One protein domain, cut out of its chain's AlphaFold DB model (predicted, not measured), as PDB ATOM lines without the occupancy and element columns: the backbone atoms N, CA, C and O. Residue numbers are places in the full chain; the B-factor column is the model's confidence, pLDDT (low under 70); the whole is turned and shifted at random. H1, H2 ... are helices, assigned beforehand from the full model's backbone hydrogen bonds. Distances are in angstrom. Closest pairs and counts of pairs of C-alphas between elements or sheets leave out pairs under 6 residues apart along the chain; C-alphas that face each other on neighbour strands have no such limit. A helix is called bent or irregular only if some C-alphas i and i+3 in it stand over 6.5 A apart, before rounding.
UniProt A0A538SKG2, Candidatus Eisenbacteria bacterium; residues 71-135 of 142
ATOM      1  N   ALA A  71      10.024 -17.320  50.714       62.00
ATOM      2  CA  ALA A  71       9.826 -17.254  49.272       62.00
ATOM      3  C   ALA A  71      10.736 -18.208  48.474       62.00
ATOM      4  O   ALA A  71      10.230 -18.942  47.641       62.00
ATOM      5  N   GLU A  72      12.042 -18.250  48.730       66.12
ATOM      6  CA  GLU A  72      12.972 -19.162  48.043       66.12
ATOM      7  C   GLU A  72      12.691 -20.626  48.376       66.12
ATOM      8  O   GLU A  72      12.771 -21.493  47.507       66.12
ATOM      9  N   LEU A  73      12.298 -20.912  49.621       68.81
ATOM     10  CA  LEU A  73      11.837 -22.246  49.991       68.81
ATOM     11  C   LEU A  73      10.573 -22.630  49.210       68.81
ATOM     12  O   LEU A  73      10.498 -23.748  48.700       68.81
ATOM     13  N   ALA A  74       9.601 -21.717  49.109       68.06
ATOM     14  CA  ALA A  74       8.391 -21.935  48.326       68.06
ATOM     15  C   ALA A  74       8.727 -22.178  46.848       68.06
ATOM     16  O   ALA A  74       8.303 -23.193  46.305       68.06
ATOM     17  N   GLU A  75       9.546 -21.325  46.229       69.94
ATOM     18  CA  GLU A  75       9.970 -21.485  44.833       69.94
ATOM     19  C   GLU A  75      10.668 -22.834  44.616       69.94
ATOM     20  O   GLU A  75      10.300 -23.564  43.704       69.94
ATOM     21  N   ARG A  76      11.590 -23.240  45.497       73.81
ATOM     22  CA  ARG A  76      12.299 -24.528  45.388       73.81
ATOM     23  C   ARG A  76      11.377 -25.741  45.527       73.81
ATOM     24  O   ARG A  76      11.578 -26.755  44.860       73.81
ATOM     25  N   ILE A  77      10.398 -25.676  46.429       77.12
ATOM     26  CA  ILE A  77       9.403 -26.745  46.596       77.12
ATOM     27  C   ILE A  77       8.523 -26.836  45.350       77.12
ATOM     28  O   ILE A  77       8.243 -27.940  44.885       77.12
ATOM     29  N   LEU A  78       8.124 -25.692  44.795       74.25
ATOM     30  CA  LEU A  78       7.329 -25.638  43.576       74.25
ATOM     31  C   LEU A  78       8.113 -26.081  42.340       74.25
ATOM     32  O   LEU A  78       7.528 -26.747  41.497       74.25
ATOM     33  N   ASP A  79       9.416 -25.803  42.257       76.69
ATOM     34  CA  ASP A  79      10.282 -26.281  41.171       76.69
ATOM     35  C   ASP A  79      10.323 -27.818  41.157       76.69
ATOM     36  O   ASP A  79       9.974 -28.454  40.166       76.69
ATOM     37  N   ARG A  80      10.544 -28.436  42.323       73.62
ATOM     38  CA  ARG A  80      10.498 -29.901  42.474       73.62
ATOM     39  C   ARG A  80       9.125 -30.500  42.165       73.62
ATOM     40  O   ARG A  80       9.027 -31.638  41.695       73.62
ATOM     41  N   LEU A  81       8.058 -29.772  42.488       76.88
ATOM     42  CA  LEU A  81       6.693 -30.174  42.163       76.88
ATOM     43  C   LEU A  81       6.443 -30.068  40.650       76.88
ATOM     44  O   LEU A  81       5.804 -30.951  40.081       76.88
ATOM     45  N   GLU A  82       6.987 -29.045  39.990       73.62
ATOM     46  CA  GLU A  82       6.922 -28.848  38.540       73.62
ATOM     47  C   GLU A  82       7.649 -29.955  37.779       73.62
ATOM     48  O   GLU A  82       7.063 -30.562  36.882       73.62
ATOM     49  N   GLU A  83       8.882 -30.272  38.173       76.44
ATOM     50  CA  GLU A  83       9.692 -31.325  37.553       76.44
ATOM     51  C   GLU A  83       8.980 -32.684  37.560       76.44
ATOM     52  O   GLU A  83       9.144 -33.498  36.653       76.44
ATOM     53  N   ARG A  84       8.172 -32.933  38.594       73.19
ATOM     54  CA  ARG A  84       7.550 -34.237  38.837       73.19
ATOM     55  C   ARG A  84       6.091 -34.317  38.390       73.19
ATOM     56  O   ARG A  84       5.646 -35.382  37.976       73.19
ATOM     57  N   TRP A  85       5.351 -33.212  38.468       74.06
ATOM     58  CA  TRP A  85       3.895 -33.178  38.270       74.06
ATOM     59  C   TRP A  85       3.407 -31.979  37.443       74.06
ATOM     60  O   TRP A  85       2.199 -31.816  37.250       74.06
ATOM     61  N   GLY A  86       4.308 -31.152  36.904       68.75
ATOM     62  CA  GLY A  86       3.977 -29.879  36.258       68.75
ATOM     63  C   GLY A  86       2.990 -29.995  35.095       68.75
ATOM     64  O   GLY A  86       2.073 -29.181  34.983       68.75
ATOM     65  N   ALA A  87       3.103 -31.038  34.264       74.00
ATOM     66  CA  ALA A  87       2.171 -31.267  33.156       74.00
ATOM     67  C   ALA A  87       0.737 -31.544  33.644       74.00
ATOM     68  O   ALA A  87      -0.225 -30.993  33.105       74.00
ATOM     69  N   ARG A  88       0.598 -32.345  34.707       73.19
ATOM     70  CA  ARG A  88      -0.695 -32.710  35.299       73.19
ATOM     71  C   ARG A  88      -1.330 -31.526  36.025       73.19
ATOM     72  O   ARG A  88      -2.515 -31.272  35.834       73.19
ATOM     73  N   ILE A  89      -0.544 -30.764  36.787       73.12
ATOM     74  CA  ILE A  89      -1.016 -29.552  37.477       73.12
ATOM     75  C   ILE A  89      -1.503 -28.515  36.459       73.12
ATOM     76  O   ILE A  89      -2.589 -27.960  36.618       73.12
ATOM     77  N   ARG A  90      -0.757 -28.302  35.368       72.06
ATOM     78  CA  ARG A  90      -1.149 -27.370  34.301       72.06
ATOM     79  C   ARG A  90      -2.435 -27.810  33.600       72.06
ATOM     80  O   ARG A  90      -3.314 -26.982  33.370       72.06
ATOM     81  N   GLN A  91      -2.571 -29.103  33.307       73.38
ATOM     82  CA  GLN A  91      -3.776 -29.663  32.692       73.38
ATOM     83  C   GLN A  91      -4.997 -29.565  33.619       73.38
ATOM     84  O   GLN A  91      -6.066 -29.137  33.185       73.38
ATOM     85  N   ALA A  92      -4.838 -29.902  34.899       76.75
ATOM     86  CA  ALA A  92      -5.909 -29.810  35.885       76.75
ATOM     87  C   ALA A  92      -6.330 -28.352  36.144       76.75
ATOM     88  O   ALA A  92      -7.519 -28.094  36.336       76.75
ATOM     89  N   ASN A  93      -5.388 -27.400  36.088       73.88
ATOM     90  CA  ASN A  93      -5.692 -25.971  36.174       73.88
ATOM     91  C   ASN A  93      -6.502 -25.492  34.961       73.88
ATOM     92  O   ASN A  93      -7.540 -24.862  35.128       73.88
ATOM     93  N   ALA A  94      -6.084 -25.863  33.745       76.00
ATOM     94  CA  ALA A  94      -6.791 -25.509  32.510       76.00
ATOM     95  C   ALA A  94      -8.235 -26.046  32.467       76.00
ATOM     96  O   ALA A  94      -9.096 -25.469  31.813       76.00
ATOM     97  N   GLN A  95      -8.506 -27.145  33.175       75.38
ATOM     98  CA  GLN A  95      -9.835 -27.748  33.284       75.38
ATOM     99  C   GLN A  95     -10.655 -27.234  34.480       75.38
ATOM    100  O   GLN A  95     -11.778 -27.698  34.674       75.38
ATOM    101  N   GLY A  96     -10.099 -26.354  35.322       76.75
ATOM    102  CA  GLY A  96     -10.737 -25.918  36.570       76.75
ATOM    103  C   GLY A  96     -10.925 -27.044  37.597       76.75
ATOM    104  O   GLY A  96     -11.771 -26.948  38.479       76.75
ATOM    105  N   ARG A  97     -10.164 -28.143  37.485       79.44
ATOM    106  CA  ARG A  97     -10.294 -29.362  38.311       79.44
ATOM    107  C   ARG A  97      -9.072 -29.617  39.190       79.44
ATOM    108  O   ARG A  97      -8.831 -30.752  39.599       79.44
ATOM    109  N   LEU A  98      -8.302 -28.573  39.491       73.44
ATOM    110  CA  LEU A  98      -7.035 -28.668  40.216       73.44
ATOM    111  C   LEU A  98      -7.182 -29.379  41.570       73.44
ATOM    112  O   LEU A  98      -6.462 -30.333  41.843       73.44
ATOM    113  N   PHE A  99      -8.176 -28.991  42.368       69.44
ATOM    114  CA  PHE A  99      -8.436 -29.609  43.671       69.44
ATOM    115  C   PHE A  99      -8.997 -31.033  43.577       69.44
ATOM    116  O   PHE A  99      -8.675 -31.870  44.414       69.44
ATOM    117  N   SER A 100      -9.799 -31.338  42.554       77.12
ATOM    118  CA  SER A 100     -10.377 -32.677  42.381       77.12
ATOM    119  C   SER A 100      -9.390 -33.688  41.792       77.12
ATOM    120  O   SER A 100      -9.517 -34.876  42.062       77.12
ATOM    121  N   GLN A 101      -8.431 -33.246  40.972       74.62
ATOM    122  CA  GLN A 101      -7.478 -34.129  40.282       74.62
ATOM    123  C   GLN A 101      -6.068 -34.149  40.890       74.62
ATOM    124  O   GLN A 101      -5.326 -35.098  40.619       74.62
ATOM    125  N   CYS A 102      -5.689 -33.103  41.636       75.25
ATOM    126  CA  CYS A 102      -4.349 -32.909  42.212       75.25
ATOM    127  C   CYS A 102      -4.388 -32.446  43.688       75.25
ATOM    128  O   CYS A 102      -3.430 -31.853  44.183       75.25
ATOM    129  N   GLY A 103      -5.514 -32.650  44.385       71.19
ATOM    130  CA  GLY A 103      -5.695 -32.264  45.788       71.19
ATOM    131  C   GLY A 103      -4.629 -32.811  46.754       71.19
ATOM    132  O   GLY A 103      -4.026 -32.007  47.470       71.19
ATOM    133  N   PRO A 104      -4.364 -34.134  46.801       78.19
ATOM    134  CA  PRO A 104      -3.412 -34.696  47.759       78.19
ATOM    135  C   PRO A 104      -1.961 -34.279  47.482       78.19
ATOM    136  O   PRO A 104      -1.217 -34.015  48.422       78.19
ATOM    137  N   GLU A 105      -1.562 -34.136  46.219       78.94
ATOM    138  CA  GLU A 105      -0.205 -33.724  45.842       78.94
ATOM    139  C   GLU A 105       0.063 -32.257  46.205       78.94
ATOM    140  O   GLU A 105       1.147 -31.909  46.677       78.94
ATOM    141  N   LEU A 106      -0.940 -31.388  46.032       75.25
ATOM    142  CA  LEU A 106      -0.843 -29.983  46.428       75.25
ATOM    143  C   LEU A 106      -0.736 -29.839  47.955       75.25
ATOM    144  O   LEU A 106       0.033 -29.013  48.449       75.25
ATOM    145  N   LEU A 107      -1.492 -30.659  48.693       79.62
ATOM    146  CA  LEU A 107      -1.443 -30.731  50.155       79.62
ATOM    147  C   LEU A 107      -0.086 -31.242  50.653       79.62
ATOM    148  O   LEU A 107       0.470 -30.655  51.577       79.62
ATOM    149  N   GLU A 108       0.483 -32.269  50.022       81.31
ATOM    150  CA  GLU A 108       1.813 -32.787  50.370       81.31
ATOM    151  C   GLU A 108       2.908 -31.727  50.165       81.31
ATOM    152  O   GLU A 108       3.781 -31.546  51.020       81.31
ATOM    153  N   ALA A 109       2.840 -30.975  49.062       78.62
ATOM    154  CA  ALA A 109       3.758 -29.870  48.799       78.62
ATOM    155  C   ALA A 109       3.608 -28.735  49.825       78.62
ATOM    156  O   ALA A 109       4.606 -28.183  50.294       78.62
ATOM    157  N   PHE A 110       2.371 -28.403  50.205       76.81
ATOM    158  CA  PHE A 110       2.104 -27.400  51.233       76.81
ATOM    159  C   PHE A 110       2.588 -27.843  52.619       76.81
ATOM    160  O   PHE A 110       3.182 -27.045  53.342       76.81
ATOM    161  N   ASP A 111       2.410 -29.113  52.978       79.56
ATOM    162  CA  ASP A 111       2.909 -29.668  54.238       79.56
ATOM    163  C   ASP A 111       4.446 -29.677  54.275       79.56
ATOM    164  O   ASP A 111       5.063 -29.271  55.260       79.56
ATOM    165  N   ALA A 112       5.099 -30.021  53.159       75.94
ATOM    166  CA  ALA A 112       6.548 -29.877  53.020       75.94
ATOM    167  C   ALA A 112       7.014 -28.421  53.194       75.94
ATOM    168  O   ALA A 112       8.043 -28.184  53.835       75.94
ATOM    169  N   PHE A 113       6.249 -27.453  52.680       74.69
ATOM    170  CA  PHE A 113       6.510 -26.031  52.889       74.69
ATOM    171  C   PHE A 113       6.345 -25.632  54.357       74.69
ATOM    172  O   PHE A 113       7.249 -25.008  54.903       74.69
ATOM    173  N   GLN A 114       5.260 -26.034  55.023       75.00
ATOM    174  CA  GLN A 114       5.026 -25.736  56.441       75.00
ATOM    175  C   GLN A 114       6.114 -26.327  57.345       75.00
ATOM    176  O   GLN A 114       6.653 -25.632  58.207       75.00
ATOM    177  N   ARG A 115       6.515 -27.581  57.105       70.50
ATOM    178  CA  ARG A 115       7.614 -28.225  57.843       70.50
ATOM    179  C   ARG A 115       8.945 -27.496  57.664       70.50
ATOM    180  O   ARG A 115       9.717 -27.414  58.612       70.50
ATOM    181  N   GLY A 116       9.211 -26.970  56.467       65.81
ATOM    182  CA  GLY A 116      10.442 -26.231  56.179       65.81
ATOM    183  C   GLY A 116      10.421 -24.768  56.641       65.81
ATOM    184  O   GLY A 116      11.448 -24.250  57.070       65.81
ATOM    185  N   ALA A 117       9.267 -24.101  56.578       66.25
ATOM    186  CA  ALA A 117       9.110 -22.701  56.963       66.25
ATOM    187  C   ALA A 117       8.969 -22.527  58.489       66.25
ATOM    188  O   ALA A 117       9.382 -21.506  59.040       66.25
ATOM    189  N   GLY A 118       8.456 -23.541  59.193       59.28
ATOM    190  CA  GLY A 118       8.222 -23.509  60.636       59.28
ATOM    191  C   GLY A 118       6.984 -22.691  61.044       59.28
ATOM    192  O   GLY A 118       6.216 -22.256  60.184       59.28
ATOM    193  N   PRO A 119       6.762 -22.481  62.360       49.38
ATOM    194  CA  PRO A 119       5.619 -21.727  62.876       49.38
ATOM    195  C   PRO A 119       5.761 -20.251  62.485       49.38
ATOM    196  O   PRO A 119       6.499 -19.498  63.113       49.38
ATOM    197  N   GLY A 120       5.111 -19.867  61.387       52.72
ATOM    198  CA  GLY A 120       5.305 -18.575  60.722       52.72
ATOM    199  C   GLY A 120       5.401 -18.672  59.198       52.72
ATOM    200  O   GLY A 120       5.425 -17.642  58.534       52.72
ATOM    201  N   GLY A 121       5.408 -19.885  58.628       58.34
ATOM    202  CA  GLY A 121       5.240 -20.114  57.195       58.34
ATOM    203  C   GLY A 121       3.896 -19.591  56.702       58.34
ATOM    204  O   GLY A 121       2.910 -20.325  56.637       58.34
ATOM    205  N   GLU A 122       3.842 -18.304  56.364       66.62
ATOM    206  CA  GLU A 122       2.623 -17.669  55.893       66.62
ATOM    207  C   GLU A 122       2.142 -18.388  54.631       66.62
ATOM    208  O   GLU A 122       2.784 -18.336  53.580       66.62
ATOM    209  N   ALA A 123       0.966 -19.017  54.696       69.31
ATOM    210  CA  ALA A 123       0.329 -19.646  53.537       69.31
ATOM    211  C   ALA A 123       0.202 -18.676  52.343       69.31
ATOM    212  O   ALA A 123       0.169 -19.094  51.188       69.31
ATOM    213  N   ARG A 124       0.196 -17.362  52.619       72.44
ATOM    214  CA  ARG A 124       0.261 -16.279  51.628       72.44
ATOM    215  C   ARG A 124       1.510 -16.344  50.744       72.44
ATOM    216  O   ARG A 124       1.399 -16.072  49.552       72.44
ATOM    217  N   VAL A 125       2.670 -16.725  51.284       72.44
ATOM    218  CA  VAL A 125       3.927 -16.853  50.525       72.44
ATOM    219  C   VAL A 125       3.828 -18.005  49.530       72.44
ATOM    220  O   VAL A 125       4.068 -17.804  48.341       72.44
ATOM    221  N   PHE A 126       3.370 -19.172  49.986       72.38
ATOM    222  CA  PHE A 126       3.155 -20.339  49.130       72.38
ATOM    223  C   PHE A 126       2.106 -20.071  48.037       72.38
ATOM    224  O   PHE A 126       2.336 -20.351  46.863       72.38
ATOM    225  N   ARG A 127       0.983 -19.428  48.388       74.25
ATOM    226  CA  ARG A 127      -0.050 -19.015  47.418       74.25
ATOM    227  C   ARG A 127       0.479 -18.022  46.385       74.25
ATOM    228  O   ARG A 127       0.182 -18.154  45.202       74.25
ATOM    229  N   ARG A 128       1.276 -17.032  46.803       75.50
ATOM    230  CA  ARG A 128       1.868 -16.046  45.884       75.50
ATOM    231  C   ARG A 128       2.796 -16.715  44.871       75.50
ATOM    232  O   ARG A 128       2.796 -16.311  43.710       75.50
ATOM    233  N   ALA A 129       3.551 -17.716  45.314       76.31
ATOM    234  CA  ALA A 129       4.436 -18.506  44.470       76.31
ATOM    235  C   ALA A 129       3.633 -19.362  43.462       76.31
ATOM    236  O   ALA A 129       3.871 -19.281  42.258       76.31
ATOM    237  N   LEU A 130       2.568 -20.043  43.910       77.56
ATOM    238  CA  LEU A 130       1.637 -20.767  43.028       77.56
ATOM    239  C   LEU A 130       0.988 -19.867  41.967       77.56
ATOM    240  O   LEU A 130       0.936 -20.228  40.788       77.56
ATOM    241  N   ARG A 131       0.535 -18.672  42.366       76.19
ATOM    242  CA  ARG A 131      -0.074 -17.704  41.446       76.19
ATOM    243  C   ARG A 131       0.921 -17.216  40.398       76.19
ATOM    244  O   ARG A 131       0.574 -17.142  39.225       76.19
ATOM    245  N   ARG A 132       2.156 -16.894  40.799       73.56
ATOM    246  CA  ARG A 132       3.207 -16.453  39.865       73.56
ATOM    247  C   ARG A 132       3.582 -17.537  38.855       73.56
ATOM    248  O   ARG A 132       3.866 -17.198  37.713       73.56
ATOM    249  N   ARG A 133       3.591 -18.806  39.269       71.25
ATOM    250  CA  ARG A 133       4.096 -19.915  38.448       71.25
ATOM    251  C   ARG A 133       3.040 -20.515  37.519       71.25
ATOM    252  O   ARG A 133       3.325 -20.779  36.357       71.25
ATOM    253  N   TRP A 134       1.820 -20.721  38.016       69.31
ATOM    254  CA  TRP A 134       0.765 -21.430  37.278       69.31
ATOM    255  C   TRP A 134      -0.534 -20.638  37.126       69.31
ATOM    256  O   TRP A 134      -1.502 -21.171  36.588       69.31
ATOM    257  N   GLY A 135      -0.578 -19.381  37.581       67.69
ATOM    258  CA  GLY A 135      -1.793 -18.562  37.538       67.69
ATOM    259  C   GLY A 135      -2.911 -19.093  38.438       67.69
ATOM    260  O   GLY A 135      -4.067 -18.738  38.248       67.69
TER     261      GLY A 135
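This is residues 71 to 135 of the 142 residues of a protein of Candidatus Eisenbacteria bacterium (UniProt A0A538SKG2). Three helices pack in a triangle at steep tilts, H2 and H3 both on H1a, while H1b, the bent first helix's other arm, turns across one end. The printed part has 65 residues, 56 of them in three named helices, H1, H2 and H3 in that order along the chain, with no named strand; the class is all helix. The whole is compact, radius of gyration of the C-alphas 11.3 A, spanning 33 by 20 by 19 A.

Find C-alpha 71 at (9.826, -17.254, 49.272), where H1, residues 71 to 94, begins. By its hydrogen bonds it was assigned as one helix, but it is bent: C-alphas 84 and 87 are 8.4 A apart. Its arms are H1a, residues 71 to 84, 20.1 A, and H1b, residues 87 to 94, 10.7 A. H2, residues 98 to 117, 24.0 A, is irregular, C-alphas 101 and 104 being 8.5 A apart. H3, residues 123 to 134, runs 16.4 A to C-alpha 134 at (0.765, -21.430, 37.278).

Look at Ala 74 of H1a: its C-alpha is closest to Phe 113 of H2, 6.4 A, and Phe 126 of H3, 5.5 A; both helices touch H1a. H1b touches H2, closest C-alphas Ala 92 and Leu 98, 4.6 A. Every O i to N i+4 pair is within hydrogen-bond range in H1a, H1b and H3, 14 of 16 in H2.

The printed part has no cut, and both links are tight. Residues 116 to 123 are among those with pLDDT under 70.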